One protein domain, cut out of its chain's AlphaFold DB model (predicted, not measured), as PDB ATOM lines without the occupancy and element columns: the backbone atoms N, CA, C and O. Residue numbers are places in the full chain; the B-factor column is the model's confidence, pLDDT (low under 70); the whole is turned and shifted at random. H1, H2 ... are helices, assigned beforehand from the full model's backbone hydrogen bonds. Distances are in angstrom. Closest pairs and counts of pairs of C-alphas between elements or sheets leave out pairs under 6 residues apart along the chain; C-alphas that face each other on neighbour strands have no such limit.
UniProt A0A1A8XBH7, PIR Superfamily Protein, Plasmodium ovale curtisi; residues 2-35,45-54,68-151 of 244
ATOM      1  N   THR A   2     -43.385 -11.698 -19.139       48.81
ATOM      2  CA  THR A   2     -43.764 -10.464 -18.443       48.81
ATOM      3  C   THR A   2     -43.087 -10.465 -17.076       48.81
ATOM      4  O   THR A   2     -43.142 -11.464 -16.359       48.81
ATOM      5  N   ARG A   3     -42.368  -9.383 -16.766       62.97
ATOM      6  CA  ARG A   3     -41.741  -9.169 -15.459       62.97
ATOM      7  C   ARG A   3     -42.867  -9.037 -14.435       62.97
ATOM      8  O   ARG A   3     -43.810  -8.299 -14.676       62.97
ATOM      9  N   SER A   4     -42.804  -9.796 -13.348       73.19
ATOM     10  CA  SER A   4     -43.826  -9.714 -12.303       73.19
ATOM     11  C   SER A   4     -43.459  -8.628 -11.301       73.19
ATOM     12  O   SER A   4     -42.282  -8.484 -10.974       73.19
ATOM     13  N   ILE A   5     -44.460  -7.881 -10.835       80.25
ATOM     14  CA  ILE A   5     -44.280  -6.768  -9.900       80.25
ATOM     15  C   ILE A   5     -44.261  -7.284  -8.462       80.25
ATOM     16  O   ILE A   5     -45.181  -7.983  -8.019       80.25
ATOM     17  N   CYS A   6     -43.224  -6.878  -7.737       83.75
ATOM     18  CA  CYS A   6     -42.988  -7.146  -6.325       83.75
ATOM     19  C   CYS A   6     -42.960  -5.836  -5.517       83.75
ATOM     20  O   CYS A   6     -42.969  -4.739  -6.065       83.75
ATOM     21  N   LEU A   7     -42.858  -5.937  -4.186       80.38
ATOM     22  CA  LEU A   7     -42.785  -4.763  -3.298       80.38
ATOM     23  C   LEU A   7     -41.661  -3.784  -3.683       80.38
ATOM     24  O   LEU A   7     -41.846  -2.577  -3.614       80.38
ATOM     25  N   ASN A   8     -40.503  -4.301  -4.098       78.31
ATOM     26  CA  ASN A   8     -39.356  -3.469  -4.470       78.31
ATOM     27  C   ASN A   8     -39.524  -2.758  -5.819       78.31
ATOM     28  O   ASN A   8     -38.740  -1.856  -6.099       78.31
ATOM     29  N   ASP A   9     -40.505  -3.166  -6.630       79.88
ATOM     30  CA  ASP A   9     -40.858  -2.491  -7.880       79.88
ATOM     31  C   ASP A   9     -41.856  -1.341  -7.641       79.88
ATOM     32  O   ASP A   9     -42.135  -0.585  -8.566       79.88
ATOM     33  N   LEU A  10     -42.383  -1.172  -6.413       78.69
ATOM     34  CA  LEU A  10     -43.141   0.032  -6.070       78.69
ATOM     35  C   LEU A  10     -42.219   1.261  -6.141       78.69
ATOM     36  O   LEU A  10     -41.128   1.207  -5.557       78.69
ATOM     37  N   PRO A  11     -42.648   2.369  -6.774       76.12
ATOM     38  CA  PRO A  11     -41.830   3.571  -6.945       76.12
ATOM     39  C   PRO A  11     -41.189   4.071  -5.645       76.12
ATOM     40  O   PRO A  11     -39.979   4.310  -5.597       76.12
ATOM     41  N   SER A  12     -41.946   4.112  -4.544       71.62
ATOM     42  CA  SER A  12     -41.417   4.565  -3.252       71.62
ATOM     43  C   SER A  12     -40.327   3.641  -2.687       71.62
ATOM     44  O   SER A  12     -39.342   4.097  -2.090       71.62
ATOM     45  N   SER A  13     -40.467   2.330  -2.903       71.31
ATOM     46  CA  SER A  13     -39.508   1.311  -2.465       71.31
ATOM     47  C   SER A  13     -38.264   1.300  -3.348       71.31
ATOM     48  O   SER A  13     -37.146   1.191  -2.834       71.31
ATOM     49  N   GLN A  14     -38.433   1.487  -4.657       67.06
ATOM     50  CA  GLN A  14     -37.336   1.653  -5.601       67.06
ATOM     51  C   GLN A  14     -36.508   2.891  -5.251       67.06
ATOM     52  O   GLN A  14     -35.301   2.773  -5.034       67.06
ATOM     53  N   PHE A  15     -37.147   4.052  -5.087       60.78
ATOM     54  CA  PHE A  15     -36.460   5.289  -4.722       60.78
ATOM     55  C   PHE A  15     -35.732   5.165  -3.377       60.78
ATOM     56  O   PHE A  15     -34.596   5.619  -3.225       60.78
ATOM     57  N   HIS A  16     -36.340   4.501  -2.388       63.34
ATOM     58  CA  HIS A  16     -35.672   4.219  -1.118       63.34
ATOM     59  C   HIS A  16     -34.402   3.376  -1.306       63.34
ATOM     60  O   HIS A  16     -33.359   3.680  -0.714       63.34
ATOM     61  N   ASN A  17     -34.475   2.329  -2.128       61.78
ATOM     62  CA  ASN A  17     -33.341   1.466  -2.430       61.78
ATOM     63  C   ASN A  17     -32.245   2.229  -3.182       61.78
ATOM     64  O   ASN A  17     -31.075   2.125  -2.810       61.78
ATOM     65  N   GLU A  18     -32.600   3.037  -4.178       61.28
ATOM     66  CA  GLU A  18     -31.665   3.892  -4.914       61.28
ATOM     67  C   GLU A  18     -30.976   4.895  -3.990       61.28
ATOM     68  O   GLU A  18     -29.748   4.993  -3.993       61.28
ATOM     69  N   LEU A  19     -31.728   5.567  -3.114       61.50
ATOM     70  CA  LEU A  19     -31.170   6.499  -2.138       61.50
ATOM     71  C   LEU A  19     -30.206   5.792  -1.181       61.50
ATOM     72  O   LEU A  19     -29.114   6.294  -0.921       61.50
ATOM     73  N   LYS A  20     -30.581   4.611  -0.676       62.34
ATOM     74  CA  LYS A  20     -29.744   3.802   0.220       62.34
ATOM     75  C   LYS A  20     -28.404   3.433  -0.429       62.34
ATOM     76  O   LYS A  20     -27.372   3.481   0.248       62.34
ATOM     77  N   HIS A  21     -28.405   3.111  -1.722       63.09
ATOM     78  CA  HIS A  21     -27.180   2.873  -2.486       63.09
ATOM     79  C   HIS A  21     -26.412   4.176  -2.756       63.09
ATOM     80  O   HIS A  21     -25.207   4.230  -2.514       63.09
ATOM     81  N   GLY A  22     -27.102   5.242  -3.170       58.25
ATOM     82  CA  GLY A  22     -26.515   6.537  -3.525       58.25
ATOM     83  C   GLY A  22     -25.793   7.236  -2.369       58.25
ATOM     84  O   GLY A  22     -24.726   7.815  -2.570       58.25
ATOM     85  N   ILE A  23     -26.302   7.111  -1.137       63.81
ATOM     86  CA  ILE A  23     -25.637   7.639   0.070       63.81
ATOM     87  C   ILE A  23     -24.548   6.710   0.621       63.81
ATOM     88  O   ILE A  23     -23.980   6.993   1.677       63.81
ATOM     89  N   HIS A  24     -24.277   5.584  -0.048       67.38
ATOM     90  CA  HIS A  24     -23.360   4.543   0.415       67.38
ATOM     91  C   HIS A  24     -23.659   4.095   1.855       67.38
ATOM     92  O   HIS A  24     -22.761   4.012   2.702       67.38
ATOM     93  N   TYR A  25     -24.932   3.799   2.140       62.69
ATOM     94  CA  TYR A  25     -25.424   3.506   3.490       62.69
ATOM     95  C   TYR A  25     -24.594   2.437   4.214       62.69
ATOM     96  O   TYR A  25     -24.207   2.622   5.366       62.69
ATOM     97  N   GLU A  26     -24.252   1.341   3.535       71.81
ATOM     98  CA  GLU A  26     -23.424   0.283   4.124       71.81
ATOM     99  C   GLU A  26     -22.018   0.758   4.495       71.81
ATOM    100  O   GLU A  26     -21.465   0.329   5.506       71.81
ATOM    101  N   GLY A  27     -21.434   1.655   3.697       72.00
ATOM    102  CA  GLY A  27     -20.145   2.271   3.994       72.00
ATOM    103  C   GLY A  27     -20.208   3.126   5.258       72.00
ATOM    104  O   GLY A  27     -19.276   3.105   6.059       72.00
ATOM    105  N   ILE A  28     -21.327   3.820   5.480       70.19
ATOM    106  CA  ILE A  28     -21.582   4.567   6.716       70.19
ATOM    107  C   ILE A  28     -21.711   3.604   7.899       70.19
ATOM    108  O   ILE A  28     -20.985   3.762   8.878       70.19
ATOM    109  N   VAL A  29     -22.559   2.576   7.799       73.31
ATOM    110  CA  VAL A  29     -22.766   1.584   8.872       73.31
ATOM    111  C   VAL A  29     -21.456   0.895   9.259       73.31
ATOM    112  O   VAL A  29     -21.100   0.894  10.435       73.31
ATOM    113  N   LYS A  30     -20.672   0.421   8.283       77.94
ATOM    114  CA  LYS A  30     -19.361  -0.203   8.528       77.94
ATOM    115  C   LYS A  30     -18.393   0.724   9.265       77.94
ATOM    116  O   LYS A  30     -17.599   0.251  10.068       77.94
ATOM    117  N   ASN A  31     -18.437   2.033   9.006       70.19
ATOM    118  CA  ASN A  31     -17.587   2.996   9.714       70.19
ATOM    119  C   ASN A  31     -18.104   3.351  11.114       70.19
ATOM    120  O   ASN A  31     -17.294   3.691  11.972       70.19
ATOM    121  N   ILE A  32     -19.413   3.249  11.365       68.75
ATOM    122  CA  ILE A  32     -19.991   3.357  12.716       68.75
ATOM    123  C   ILE A  32     -19.588   2.147  13.565       68.75
ATOM    124  O   ILE A  32     -19.244   2.302  14.730       68.75
ATOM    125  N   GLU A  33     -19.623   0.954  12.977       75.12
ATOM    126  CA  GLU A  33     -19.369  -0.319  13.662       75.12
ATOM    127  C   GLU A  33     -17.874  -0.633  13.850       75.12
ATOM    128  O   GLU A  33     -17.520  -1.658  14.429       75.12
ATOM    129  N   ARG A  34     -16.973   0.245  13.390       72.69
ATOM    130  CA  ARG A  34     -15.527   0.098  13.610       72.69
ATOM    131  C   ARG A  34     -15.175   0.246  15.092       72.69
ATOM    132  O   ARG A  34     -15.559   1.218  15.736       72.69
ATOM    133  N   GLU A  35     -14.346  -0.670  15.594       58.50
ATOM    134  CA  GLU A  35     -13.925  -0.736  17.005       58.50
ATOM    135  C   GLU A  35     -13.218   0.536  17.511       58.50
ATOM    136  O   GLU A  35     -13.279   0.857  18.697       58.50
ATOM    137  N   LYS A  45     -14.884  13.442   8.010       71.75
ATOM    138  CA  LYS A  45     -14.574  14.813   7.601       71.75
ATOM    139  C   LYS A  45     -14.840  15.092   6.120       71.75
ATOM    140  O   LYS A  45     -15.242  16.199   5.777       71.75
ATOM    141  N   TYR A  46     -14.592  14.120   5.243       75.56
ATOM    142  CA  TYR A  46     -14.616  14.350   3.794       75.56
ATOM    143  C   TYR A  46     -15.555  13.403   3.052       75.56
ATOM    144  O   TYR A  46     -16.304  13.838   2.181       75.56
ATOM    145  N   THR A  47     -15.537  12.119   3.403       77.56
ATOM    146  CA  THR A  47     -16.262  11.088   2.646       77.56
ATOM    147  C   THR A  47     -17.763  11.175   2.900       77.56
ATOM    148  O   THR A  47     -18.534  11.249   1.949       77.56
ATOM    149  N   LEU A  48     -18.176  11.279   4.169       72.31
ATOM    150  CA  LEU A  48     -19.582  11.459   4.526       72.31
ATOM    151  C   LEU A  48     -20.154  12.738   3.909       72.31
ATOM    152  O   LEU A  48     -21.227  12.704   3.320       72.31
ATOM    153  N   ASN A  49     -19.416  13.849   3.983       68.31
ATOM    154  CA  ASN A  49     -19.847  15.111   3.384       68.31
ATOM    155  C   ASN A  49     -20.022  14.978   1.860       68.31
ATOM    156  O   ASN A  49     -20.984  15.490   1.303       68.31
ATOM    157  N   SER A  50     -19.138  14.241   1.177       70.38
ATOM    158  CA  SER A  50     -19.297  13.955  -0.253       70.38
ATOM    159  C   SER A  50     -20.515  13.081  -0.563       70.38
ATOM    160  O   SER A  50     -21.107  13.262  -1.623       70.38
ATOM    161  N   TYR A  51     -20.869  12.130   0.304       68.81
ATOM    162  CA  TYR A  51     -22.067  11.303   0.126       68.81
ATOM    163  C   TYR A  51     -23.335  12.125   0.333       68.81
ATOM    164  O   TYR A  51     -24.239  12.083  -0.494       68.81
ATOM    165  N   VAL A  52     -23.365  12.931   1.395       64.06
ATOM    166  CA  VAL A  52     -24.518  13.768   1.733       64.06
ATOM    167  C   VAL A  52     -24.714  14.871   0.696       64.06
ATOM    168  O   VAL A  52     -25.817  14.999   0.190       64.06
ATOM    169  N   ASN A  53     -23.661  15.589   0.282       61.16
ATOM    170  CA  ASN A  53     -23.771  16.687  -0.694       61.16
ATOM    171  C   ASN A  53     -24.292  16.261  -2.068       61.16
ATOM    172  O   ASN A  53     -24.847  17.090  -2.779       61.16
ATOM    173  N   ARG A  54     -24.137  14.989  -2.449       57.09
ATOM    174  CA  ARG A  54     -24.750  14.455  -3.676       57.09
ATOM    175  C   ARG A  54     -26.267  14.306  -3.560       57.09
ATOM    176  O   ARG A  54     -26.945  14.276  -4.577       57.09
ATOM    177  N   ILE A  68     -42.222  18.685   5.172       72.25
ATOM    178  CA  ILE A  68     -41.530  18.022   4.050       72.25
ATOM    179  C   ILE A  68     -41.603  16.494   4.161       72.25
ATOM    180  O   ILE A  68     -41.875  15.822   3.167       72.25
ATOM    181  N   GLU A  69     -41.404  15.924   5.356       78.44
ATOM    182  CA  GLU A  69     -41.500  14.467   5.534       78.44
ATOM    183  C   GLU A  69     -42.928  13.962   5.276       78.44
ATOM    184  O   GLU A  69     -43.110  12.904   4.673       78.44
ATOM    185  N   ASN A  70     -43.949  14.710   5.698       83.81
ATOM    186  CA  ASN A  70     -45.344  14.330   5.482       83.81
ATOM    187  C   ASN A  70     -45.753  14.482   4.015       83.81
ATOM    188  O   ASN A  70     -46.351  13.554   3.474       83.81
ATOM    189  N   LYS A  71     -45.377  15.594   3.369       81.69
ATOM    190  CA  LYS A  71     -45.583  15.836   1.934       81.69
ATOM    191  C   LYS A  71     -44.961  14.706   1.115       81.69
ATOM    192  O   LYS A  71     -45.674  14.074   0.349       81.69
ATOM    193  N   LYS A  72     -43.697  14.359   1.392       81.19
ATOM    194  CA  LYS A  72     -43.017  13.224   0.756       81.19
ATOM    195  C   LYS A  72     -43.749  11.905   0.973       81.19
ATOM    196  O   LYS A  72     -43.989  11.182   0.023       81.19
ATOM    197  N   ASN A  73     -44.105  11.569   2.212       85.88
ATOM    198  CA  ASN A  73     -44.760  10.284   2.469       85.88
ATOM    199  C   ASN A  73     -46.143  10.184   1.793       85.88
ATOM    200  O   ASN A  73     -46.567   9.081   1.462       85.88
ATOM    201  N   ILE A  74     -46.863  11.302   1.640       88.31
ATOM    202  CA  ILE A  74     -48.157  11.338   0.943       88.31
ATOM    203  C   ILE A  74     -47.962  11.247  -0.571       88.31
ATOM    204  O   ILE A  74     -48.698  10.504  -1.210       88.31
ATOM    205  N   ASP A  75     -46.971  11.947  -1.120       86.94
ATOM    206  CA  ASP A  75     -46.545  11.853  -2.523       86.94
ATOM    207  C   ASP A  75     -46.157  10.409  -2.886       86.94
ATOM    208  O   ASP A  75     -46.785   9.820  -3.761       86.94
ATOM    209  N   ASP A  76     -45.263   9.792  -2.100       87.00
ATOM    210  CA  ASP A  76     -44.862   8.382  -2.230       87.00
ATOM    211  C   ASP A  76     -46.092   7.442  -2.233       87.00
ATOM    212  O   ASP A  76     -46.180   6.517  -3.037       87.00
ATOM    213  N   LEU A  77     -47.061   7.662  -1.327       93.25
ATOM    214  CA  LEU A  77     -48.276   6.839  -1.258       93.25
ATOM    215  C   LEU A  77     -49.172   7.036  -2.490       93.25
ATOM    216  O   LEU A  77     -49.745   6.063  -2.974       93.25
ATOM    217  N   CYS A  78     -49.322   8.267  -2.984       91.25
ATOM    218  CA  CYS A  78     -50.120   8.534  -4.182       91.25
ATOM    219  C   CYS A  78     -49.493   7.877  -5.418       91.25
ATOM    220  O   CYS A  78     -50.211   7.231  -6.180       91.25
ATOM    221  N   GLU A  79     -48.169   7.981  -5.572       91.50
ATOM    222  CA  GLU A  79     -47.417   7.342  -6.657       91.50
ATOM    223  C   GLU A  79     -47.562   5.814  -6.603       91.50
ATOM    224  O   GLU A  79     -47.903   5.190  -7.609       91.50
ATOM    225  N   ASP A  80     -47.415   5.206  -5.420       91.75
ATOM    226  CA  ASP A  80     -47.596   3.761  -5.243       91.75
ATOM    227  C   ASP A  80     -49.028   3.309  -5.579       91.75
ATOM    228  O   ASP A  80     -49.216   2.282  -6.235       91.75
ATOM    229  N   ILE A  81     -50.057   4.057  -5.155       95.69
ATOM    230  CA  ILE A  81     -51.459   3.727  -5.460       95.69
ATOM    231  C   ILE A  81     -51.738   3.857  -6.961       95.69
ATOM    232  O   ILE A  81     -52.391   2.977  -7.528       95.69
ATOM    233  N   ALA A  82     -51.248   4.915  -7.610       94.44
ATOM    234  CA  ALA A  82     -51.388   5.103  -9.052       94.44
ATOM    235  C   ALA A  82     -50.703   3.962  -9.822       94.44
ATOM    236  O   ALA A  82     -51.331   3.314 -10.661       94.44
ATOM    237  N   TYR A  83     -49.466   3.633  -9.446       90.75
ATOM    238  CA  TYR A  83     -48.700   2.543 -10.043       90.75
ATOM    239  C   TYR A  83     -49.389   1.181  -9.876       90.75
ATOM    240  O   TYR A  83     -49.503   0.416 -10.837       90.75
ATOM    241  N   ILE A  84     -49.896   0.872  -8.677       93.56
ATOM    242  CA  ILE A  84     -50.641  -0.369  -8.426       93.56
ATOM    243  C   ILE A  84     -51.902  -0.418  -9.284       93.56
ATOM    244  O   ILE A  84     -52.199  -1.465  -9.850       93.56
ATOM    245  N   ASN A  85     -52.647   0.684  -9.384       94.81
ATOM    246  CA  ASN A  85     -53.876   0.730 -10.172       94.81
ATOM    247  C   ASN A  85     -53.621   0.409 -11.652       94.81
ATOM    248  O   ASN A  85     -54.369  -0.360 -12.253       94.81
ATOM    249  N   GLU A  86     -52.540   0.946 -12.218       93.25
ATOM    250  CA  GLU A  86     -52.157   0.701 -13.610       93.25
ATOM    251  C   GLU A  86     -51.652  -0.728 -13.851       93.25
ATOM    252  O   GLU A  86     -51.921  -1.305 -14.904       93.25
ATOM    253  N   ASN A  87     -50.966  -1.324 -12.870       91.19
ATOM    254  CA  ASN A  87     -50.217  -2.568 -13.071       91.19
ATOM    255  C   ASN A  87     -50.721  -3.760 -12.237       91.19
ATOM    256  O   ASN A  87     -50.039  -4.777 -12.088       91.19
ATOM    257  N   ILE A  88     -51.936  -3.679 -11.695       90.56
ATOM    258  CA  ILE A  88     -52.498  -4.684 -10.780       90.56
ATOM    259  C   ILE A  88     -52.515  -6.114 -11.342       90.56
ATOM    260  O   ILE A  88     -52.423  -7.097 -10.601       90.56
ATOM    261  N   SER A  89     -52.639  -6.256 -12.661       88.25
ATOM    262  CA  SER A  89     -52.659  -7.548 -13.347       88.25
ATOM    263  C   SER A  89     -51.307  -8.271 -13.278       88.25
ATOM    264  O   SER A  89     -51.303  -9.507 -13.251       88.25
ATOM    265  N   GLU A  90     -50.205  -7.521 -13.186       88.69
ATOM    266  CA  GLU A  90     -48.810  -7.987 -13.222       88.69
ATOM    267  C   GLU A  90     -48.242  -8.327 -11.833       88.69
ATOM    268  O   GLU A  90     -47.172  -8.942 -11.714       88.69
ATOM    269  N   ILE A  91     -48.975  -7.973 -10.772       84.88
ATOM    270  CA  ILE A  91     -48.622  -8.293  -9.388       84.88
ATOM    271  C   ILE A  91     -48.698  -9.805  -9.163       84.88
ATOM    272  O   ILE A  91     -49.747 -10.436  -9.355       84.88
ATOM    273  N   HIS A  92     -47.588 -10.384  -8.701       77.00
ATOM    274  CA  HIS A  92     -47.525 -11.804  -8.374       77.00
ATOM    275  C   HIS A  92     -48.361 -12.121  -7.129       77.00
ATOM    276  O   HIS A  92     -48.302 -11.406  -6.127       77.00
ATOM    277  N   SER A  93     -49.069 -13.253  -7.123       73.50
ATOM    278  CA  SER A  93     -49.869 -13.683  -5.965       73.50
ATOM    279  C   SER A  93     -49.060 -13.765  -4.668       73.50
ATOM    280  O   SER A  93     -49.564 -13.414  -3.602       73.50
ATOM    281  N   ASN A  94     -47.806 -14.215  -4.768       75.31
ATOM    282  CA  ASN A  94     -46.947 -14.455  -3.605       75.31
ATOM    283  C   ASN A  94     -46.480 -13.155  -2.934       75.31
ATOM    284  O   ASN A  94     -46.218 -13.152  -1.731       75.31
ATOM    285  N   ASP A  95     -46.417 -12.052  -3.683       80.69
ATOM    286  CA  ASP A  95     -45.995 -10.744  -3.173       80.69
ATOM    287  C   ASP A  95     -47.172  -9.790  -2.958       80.69
ATOM    288  O   ASP A  95     -47.058  -8.833  -2.193       80.69
ATOM    289  N   CYS A  96     -48.342 -10.124  -3.508       84.38
ATOM    290  CA  CYS A  96     -49.580  -9.369  -3.352       84.38
ATOM    291  C   CYS A  96     -49.902  -9.071  -1.880       84.38
ATOM    292  O   CYS A  96     -50.137  -7.923  -1.518       84.38
ATOM    293  N   LYS A  97     -49.825 -10.075  -0.992       87.19
ATOM    294  CA  LYS A  97     -50.100  -9.886   0.447       87.19
ATOM    295  C   LYS A  97     -49.097  -8.964   1.143       87.19
ATOM    296  O   LYS A  97     -49.455  -8.293   2.109       87.19
ATOM    297  N   LYS A  98     -47.848  -8.920   0.668       87.81
ATOM    298  CA  LYS A  98     -46.824  -8.009   1.201       87.81
ATOM    299  C   LYS A  98     -47.107  -6.574   0.763       87.81
ATOM    300  O   LYS A  98     -47.053  -5.679   1.598       87.81
ATOM    301  N   ILE A  99     -47.447  -6.381  -0.514       87.50
ATOM    302  CA  ILE A  99     -47.845  -5.082  -1.073       87.50
ATOM    303  C   ILE A  99     -49.100  -4.568  -0.356       87.50
ATOM    304  O   ILE A  99     -49.104  -3.442   0.129       87.50
ATOM    305  N   GLU A 100     -50.121  -5.413  -0.183       91.19
ATOM    306  CA  GLU A 100     -51.335  -5.088   0.580       91.19
ATOM    307  C   GLU A 100     -51.000  -4.619   2.003       91.19
ATOM    308  O   GLU A 100     -51.435  -3.547   2.420       91.19
ATOM    309  N   GLY A 101     -50.180  -5.381   2.736       91.12
ATOM    310  CA  GLY A 101     -49.786  -5.024   4.099       91.12
ATOM    311  C   GLY A 101     -48.980  -3.723   4.184       91.12
ATOM    312  O   GLY A 101     -49.160  -2.953   5.129       91.12
ATOM    313  N   TYR A 102     -48.117  -3.461   3.200       91.19
ATOM    314  CA  TYR A 102     -47.367  -2.210   3.096       91.19
ATOM    315  C   TYR A 102     -48.302  -1.010   2.879       91.19
ATOM    316  O   TYR A 102     -48.234  -0.040   3.638       91.19
ATOM    317  N   ILE A 103     -49.224  -1.097   1.915       93.50
ATOM    318  CA  ILE A 103     -50.183  -0.026   1.613       93.50
ATOM    319  C   ILE A 103     -51.111   0.245   2.805       93.50
ATOM    320  O   ILE A 103     -51.244   1.395   3.227       93.50
ATOM    321  N   ASP A 104     -51.681  -0.798   3.418       91.50
ATOM    322  CA  ASP A 104     -52.545  -0.656   4.600       91.50
ATOM    323  C   ASP A 104     -51.790   0.035   5.762       91.50
ATOM    324  O   ASP A 104     -52.344   0.885   6.476       91.50
ATOM    325  N   GLN A 105     -50.498  -0.273   5.944       91.25
ATOM    326  CA  GLN A 105     -49.656   0.369   6.956       91.25
ATOM    327  C   GLN A 105     -49.416   1.856   6.658       91.25
ATOM    328  O   GLN A 105     -49.497   2.680   7.579       91.25
ATOM    329  N   GLN A 106     -49.113   2.203   5.405       90.31
ATOM    330  CA  GLN A 106     -48.864   3.583   4.982       90.31
ATOM    331  C   GLN A 106     -50.125   4.439   5.134       90.31
ATOM    332  O   GLN A 106     -50.065   5.501   5.757       90.31
ATOM    333  N   ILE A 107     -51.282   3.936   4.697       90.69
ATOM    334  CA  ILE A 107     -52.578   4.604   4.881       90.69
ATOM    335  C   ILE A 107     -52.860   4.818   6.364       90.69
ATOM    336  O   ILE A 107     -53.140   5.938   6.780       90.69
ATOM    337  N   THR A 108     -52.715   3.785   7.198       91.38
ATOM    338  CA  THR A 108     -52.953   3.908   8.646       91.38
ATOM    339  C   THR A 108     -52.078   4.991   9.283       91.38
ATOM    340  O   THR A 108     -52.537   5.751  10.138       91.38
ATOM    341  N   LYS A 109     -50.807   5.074   8.871       90.00
ATOM    342  CA  LYS A 109     -49.861   6.083   9.360       90.00
ATOM    343  C   LYS A 109     -50.255   7.495   8.918       90.00
ATOM    344  O   LYS A 109     -50.131   8.421   9.716       90.00
ATOM    345  N   LEU A 110     -50.678   7.659   7.666       91.94
ATOM    346  CA  LEU A 110     -50.872   8.967   7.037       91.94
ATOM    347  C   LEU A 110     -52.299   9.505   7.162       91.94
ATOM    348  O   LEU A 110     -52.487  10.711   7.052       91.94
ATOM    349  N   ASN A 111     -53.289   8.663   7.460       91.31
ATOM    350  CA  ASN A 111     -54.692   9.074   7.499       91.31
ATOM    351  C   ASN A 111     -54.948  10.193   8.523       91.31
ATOM    352  O   ASN A 111     -55.601  11.185   8.220       91.31
ATOM    353  N   SER A 112     -54.374  10.086   9.726       89.06
ATOM    354  CA  SER A 112     -54.504  11.137  10.746       89.06
ATOM    355  C   SER A 112     -53.769  12.425  10.360       89.06
ATOM    356  O   SER A 112     -54.243  13.516  10.665       89.06
ATOM    357  N   ILE A 113     -52.635  12.311   9.664       90.06
ATOM    358  CA  ILE A 113     -51.855  13.452   9.172       90.06
ATOM    359  C   ILE A 113     -52.651  14.206   8.105       90.06
ATOM    360  O   ILE A 113     -52.797  15.424   8.201       90.06
ATOM    361  N   TYR A 114     -53.207  13.477   7.137       88.81
ATOM    362  CA  TYR A 114     -54.051  14.033   6.087       88.81
ATOM    363  C   TYR A 114     -55.317  14.671   6.671       88.81
ATOM    364  O   TYR A 114     -55.574  15.845   6.420       88.81
ATOM    365  N   ALA A 115     -56.054  13.957   7.528       91.12
ATOM    366  CA  ALA A 115     -57.303  14.443   8.119       91.12
ATOM    367  C   ALA A 115     -57.133  15.729   8.948       91.12
ATOM    368  O   ALA A 115     -58.033  16.566   8.982       91.12
ATOM    369  N   ASN A 116     -55.978  15.913   9.595       90.69
ATOM    370  CA  ASN A 116     -55.690  17.117  10.376       90.69
ATOM    371  C   ASN A 116     -55.415  18.352   9.508       90.69
ATOM    372  O   ASN A 116     -55.547  19.478   9.987       90.69
ATOM    373  N   SER A 117     -54.962  18.182   8.264       86.81
ATOM    374  CA  SER A 117     -54.628  19.304   7.377       86.81
ATOM    375  C   SER A 117     -54.804  18.951   5.892       86.81
ATOM    376  O   SER A 117     -53.824  18.997   5.149       86.81
ATOM    377  N   PRO A 118     -56.028  18.644   5.417       87.44
ATOM    378  CA  PRO A 118     -56.232  18.143   4.054       87.44
ATOM    379  C   PRO A 118     -55.743  19.122   2.982       87.44
ATOM    380  O   PRO A 118     -55.057  18.723   2.045       87.44
ATOM    381  N   SER A 119     -56.007  20.419   3.176       88.44
ATOM    382  CA  SER A 119     -55.621  21.486   2.244       88.44
ATOM    383  C   SER A 119     -54.113  21.581   2.002       88.44
ATOM    384  O   SER A 119     -53.698  22.029   0.936       88.44
ATOM    385  N   LYS A 120     -53.281  21.131   2.954       87.75
ATOM    386  CA  LYS A 120     -51.820  21.096   2.782       87.75
ATOM    387  C   LYS A 120     -51.372  20.071   1.747       87.75
ATOM    388  O   LYS A 120     -50.272  20.205   1.225       87.75
ATOM    389  N   TYR A 121     -52.186  19.056   1.479       87.38
ATOM    390  CA  TYR A 121     -51.803  17.912   0.654       87.38
ATOM    391  C   TYR A 121     -52.649  17.780  -0.610       87.38
ATOM    392  O   TYR A 121     -52.281  17.011  -1.489       87.38
ATOM    393  N   THR A 122     -53.740  18.541  -0.741       89.12
ATOM    394  CA  THR A 122     -54.644  18.496  -1.901       89.12
ATOM    395  C   THR A 122     -53.906  18.580  -3.238       89.12
ATOM    396  O   THR A 122     -54.146  17.746  -4.098       89.12
ATOM    397  N   HIS A 123     -52.944  19.496  -3.386       87.19
ATOM    398  CA  HIS A 123     -52.170  19.641  -4.627       87.19
ATOM    399  C   HIS A 123     -51.344  18.392  -4.987       87.19
ATOM    400  O   HIS A 123     -51.128  18.118  -6.164       87.19
ATOM    401  N   ILE A 124     -50.887  17.633  -3.983       89.69
ATOM    402  CA  ILE A 124     -50.175  16.366  -4.186       89.69
ATOM    403  C   ILE A 124     -51.159  15.321  -4.706       89.69
ATOM    404  O   ILE A 124     -50.887  14.677  -5.708       89.69
ATOM    405  N   LEU A 125     -52.324  15.183  -4.067       92.19
ATOM    406  CA  LEU A 125     -53.345  14.227  -4.504       92.19
ATOM    407  C   LEU A 125     -53.823  14.535  -5.933       92.19
ATOM    408  O   LEU A 125     -53.892  13.632  -6.766       92.19
ATOM    409  N   GLU A 126     -54.084  15.809  -6.233       90.62
ATOM    410  CA  GLU A 126     -54.550  16.264  -7.546       90.62
ATOM    411  C   GLU A 126     -53.547  15.963  -8.666       90.62
ATOM    412  O   GLU A 126     -53.968  15.668  -9.787       90.62
ATOM    413  N   HIS A 127     -52.240  15.983  -8.368       90.19
ATOM    414  CA  HIS A 127     -51.191  15.609  -9.321       90.19
ATOM    415  C   HIS A 127     -51.382  14.183  -9.857       90.19
ATOM    416  O   HIS A 127     -51.217  13.955 -11.052       90.19
ATOM    417  N   TYR A 128     -51.809  13.259  -8.995       91.62
ATOM    418  CA  TYR A 128     -52.114  11.867  -9.344       91.62
ATOM    419  C   TYR A 128     -53.609  11.638  -9.626       91.62
ATOM    420  O   TYR A 128     -54.071  10.500  -9.657       91.62
ATOM    421  N   HIS A 129     -54.374  12.714  -9.836       94.88
ATOM    422  CA  HIS A 129     -55.813  12.686 -10.113       94.88
ATOM    423  C   HIS A 129     -56.689  12.114  -8.984       94.88
ATOM    424  O   HIS A 129     -57.797  11.639  -9.236       94.88
ATOM    425  N   PHE A 130     -56.233  12.221  -7.736       94.94
ATOM    426  CA  PHE A 130     -57.030  11.929  -6.548       94.94
ATOM    427  C   PHE A 130     -57.596  13.220  -5.943       94.94
ATOM    428  O   PHE A 130     -56.948  14.263  -5.926       94.94
ATOM    429  N   GLN A 131     -58.814  13.155  -5.420       94.06
ATOM    430  CA  GLN A 131     -59.465  14.225  -4.662       94.06
ATOM    431  C   GLN A 131     -59.285  14.018  -3.154       94.06
ATOM    432  O   GLN A 131     -59.146  14.979  -2.396       94.06
ATOM    433  N   SER A 132     -59.275  12.762  -2.701       94.81
ATOM    434  CA  SER A 132     -59.051  12.403  -1.301       94.81
ATOM    435  C   SER A 132     -58.517  10.977  -1.143       94.81
ATOM    436  O   SER A 132     -58.455  10.210  -2.100       94.81
ATOM    437  N   PHE A 133     -58.177  10.587   0.089       94.62
ATOM    438  CA  PHE A 133     -57.800   9.199   0.389       94.62
ATOM    439  C   PHE A 133     -58.932   8.196   0.119       94.62
ATOM    440  O   PHE A 133     -58.651   7.015  -0.076       94.62
ATOM    441  N   ASP A 134     -60.192   8.642   0.054       94.69
ATOM    442  CA  ASP A 134     -61.306   7.757  -0.290       94.69
ATOM    443  C   ASP A 134     -61.204   7.226  -1.728       94.69
ATOM    444  O   ASP A 134     -61.695   6.129  -2.010       94.69
ATOM    445  N   ASP A 135     -60.505   7.935  -2.618       95.75
ATOM    446  CA  ASP A 135     -60.305   7.504  -4.003       95.75
ATOM    447  C   ASP A 135     -59.376   6.284  -4.101       95.75
ATOM    448  O   ASP A 135     -59.462   5.506  -5.054       95.75
ATOM    449  N   PHE A 136     -58.557   6.032  -3.069       96.12
ATOM    450  CA  PHE A 136     -57.694   4.850  -2.998       96.12
ATOM    451  C   PHE A 136     -58.494   3.552  -2.813       96.12
ATOM    452  O   PHE A 136     -57.999   2.467  -3.126       96.12
ATOM    453  N   ASN A 137     -59.732   3.632  -2.308       94.69
ATOM    454  CA  ASN A 137     -60.521   2.461  -1.912       94.69
ATOM    455  C   ASN A 137     -60.765   1.482  -3.065       94.69
ATOM    456  O   ASN A 137     -60.779   0.268  -2.843       94.69
ATOM    457  N   SER A 138     -60.943   1.990  -4.287       95.00
ATOM    458  CA  SER A 138     -61.153   1.152  -5.471       95.00
ATOM    459  C   SER A 138     -59.911   0.304  -5.770       95.00
ATOM    460  O   SER A 138     -60.001  -0.926  -5.811       95.00
ATOM    461  N   THR A 139     -58.739   0.936  -5.846       95.38
ATOM    462  CA  THR A 139     -57.439   0.277  -6.028       95.38
ATOM    463  C   THR A 139     -57.153  -0.738  -4.923       95.38
ATOM    464  O   THR A 139     -56.794  -1.878  -5.212       95.38
ATOM    465  N   ILE A 140     -57.369  -0.373  -3.656       94.62
ATOM    466  CA  ILE A 140     -57.139  -1.264  -2.504       94.62
ATOM    467  C   ILE A 140     -58.065  -2.483  -2.563       94.62
ATOM    468  O   ILE A 140     -57.634  -3.606  -2.302       94.62
ATOM    469  N   THR A 141     -59.336  -2.286  -2.916       94.38
ATOM    470  CA  THR A 141     -60.311  -3.379  -3.041       94.38
ATOM    471  C   THR A 141     -59.923  -4.340  -4.159       94.38
ATOM    472  O   THR A 141     -59.968  -5.563  -3.979       94.38
ATOM    473  N   ASN A 142     -59.479  -3.805  -5.296       93.06
ATOM    474  CA  ASN A 142     -58.997  -4.617  -6.404       93.06
ATOM    475  C   ASN A 142     -57.736  -5.394  -6.001       93.06
ATOM    476  O   ASN A 142     -57.661  -6.599  -6.247       93.06
ATOM    477  N   LEU A 143     -56.779  -4.746  -5.322       92.00
ATOM    478  CA  LEU A 143     -55.559  -5.390  -4.828       92.00
ATOM    479  C   LEU A 143     -55.905  -6.547  -3.882       92.00
ATOM    480  O   LEU A 143     -55.418  -7.663  -4.054       92.00
ATOM    481  N   LYS A 144     -56.823  -6.319  -2.936       91.38
ATOM    482  CA  LYS A 144     -57.307  -7.344  -1.998       91.38
ATOM    483  C   LYS A 144     -57.924  -8.540  -2.720       91.38
ATOM    484  O   LYS A 144     -57.639  -9.681  -2.353       91.38
ATOM    485  N   SER A 145     -58.710  -8.285  -3.764       89.50
ATOM    486  CA  SER A 145     -59.334  -9.324  -4.593       89.50
ATOM    487  C   SER A 145     -58.282 -10.153  -5.339       89.50
ATOM    488  O   SER A 145     -58.270 -11.380  -5.232       89.50
ATOM    489  N   LYS A 146     -57.306  -9.495  -5.981       86.00
ATOM    490  CA  LYS A 146     -56.165 -10.147  -6.645       86.00
ATOM    491  C   LYS A 146     -55.381 -11.049  -5.687       86.00
ATOM    492  O   LYS A 146     -55.010 -12.172  -6.036       86.00
ATOM    493  N   CYS A 147     -55.168 -10.602  -4.449       85.06
ATOM    494  CA  CYS A 147     -54.460 -11.397  -3.448       85.06
ATOM    495  C   CYS A 147     -55.253 -12.640  -2.998       85.06
ATOM    496  O   CYS A 147     -54.651 -13.615  -2.545       85.06
ATOM    497  N   GLN A 148     -56.587 -12.625  -3.092       83.38
ATOM    498  CA  GLN A 148     -57.442 -13.774  -2.766       83.38
ATOM    499  C   GLN A 148     -57.462 -14.824  -3.886       83.38
ATOM    500  O   GLN A 148     -57.397 -16.020  -3.593       83.38
ATOM    501  N   GLU A 149     -57.476 -14.402  -5.154       73.19
ATOM    502  CA  GLU A 149     -57.387 -15.301  -6.320       73.19
ATOM    503  C   GLU A 149     -56.109 -16.159  -6.287       73.19
ATOM    504  O   GLU A 149     -56.132 -17.371  -6.531       73.19
ATOM    505  N   GLY A 150     -54.989 -15.550  -5.891       61.41
ATOM    506  CA  GLY A 150     -53.714 -16.241  -5.711       61.41
ATOM    507  C   GLY A 150     -53.730 -17.312  -4.612       61.41
ATOM    508  O   GLY A 150     -53.188 -18.403  -4.792       61.41
ATOM    509  N   ALA A 151     -54.393 -17.034  -3.486       58.91
ATOM    510  CA  ALA A 151     -54.474 -17.953  -2.350       58.91
ATOM    511  C   ALA A 151     -55.347 -19.188  -2.644       58.91
ATOM    512  O   ALA A 151     -55.001 -20.301  -2.244       58.91
TER     513      ALA A 151
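AT A GLANCE: This is residues 2 to 35, 45 to 54 and 68 to 151 of the 244 residues of the protein "PIR Superfamily Protein" of Plasmodium ovale curtisi (UniProt A0A1A8XBH7). Three long helices, H4, H5 and H7, make an up-and-down bundle, with the short H6 packed on H4 near one end; H1 leads away from the bundle's side as an arm. At the arm's far end H2 and H3 lie near each other as a small, loosely formed head, and residues 29 to 35 stick out. The printed part has 128 residues with seven named helices, H1 to H7 in order, and no named strand: all helix. The whole is loose, with a radius of gyration of the C-alphas of 17.5 A and spans of 50 by 38 by 25 A, the arm making the longest.

HOW THE PARTS SIT: H1, residues 11 to 22, touches H4, residues 68 to 90, with residues 11 to 12 alone, at a steep tilt of 60 degrees; the closest C-alphas, of Ser 12 and Asp 76, are 5.2 A apart. H2, residues 25 to 32, is close but not clearly touching H3, residues 45 to 53, with the closest C-alphas, of Ile 28 and Leu 48, 7.5 A apart. H4 is the hub, touching four helices. H4 and H5, residues 93 to 116, form a helical hairpin at 34 degrees, only just shallow, with the closest C-alphas, of Leu 77 and Gln 106, 7.1 A apart. H6, residues 122 to 127, touches H4, with the closest C-alphas, of Asp 75 and Ile 124, 6.0 A apart. H7, residues 133 to 151, touches H5 at a shallow tilt of 19 degrees, opposite ways, with the closest C-alphas, of Ser 93 and Gly 150, 4.6 A apart. H7 touches H4 at a steep tilt of 44 degrees, the same way, with the closest C-alphas, of Asn 85 and Thr 139, 5.5 A apart. Every O i to N i+4 pair is within hydrogen-bond range in H1, H2 and H6; the counts are 4 of 5 in H3, 17 of 19 in H4, 16 of 20 in H5 and 11 of 15 in H7.

IN THESE COORDINATES: H1 begins at C-alpha 11, (-41.830, 3.571, -6.945), and is 16.0 A long. H4 is 32.1 A long with a kink of 43 degrees near residue 84, and H5 is 35.3 A long with a kink of 33 degrees near residue 110. H7, 27.5 A long with a kink of 26 degrees near residue 140, ends at C-alpha 151, (-54.474, -17.953, -2.350).

THE WHOLE: The two C-alphas farthest apart, of Lys 45 and Glu 149, are 54.2 A apart. Residues 36 to 44 are not printed, a gap of 18.2 A between C-alphas 35 and 45; residues 55 to 67 are not printed, a gap of 18.8 A between C-alphas 54 and 68. The links that are printed whole are tight. The mean pLDDT of the printed part is 81.8, and 23 residues are under 70, among them residues 14 to 25 and 51 to 54.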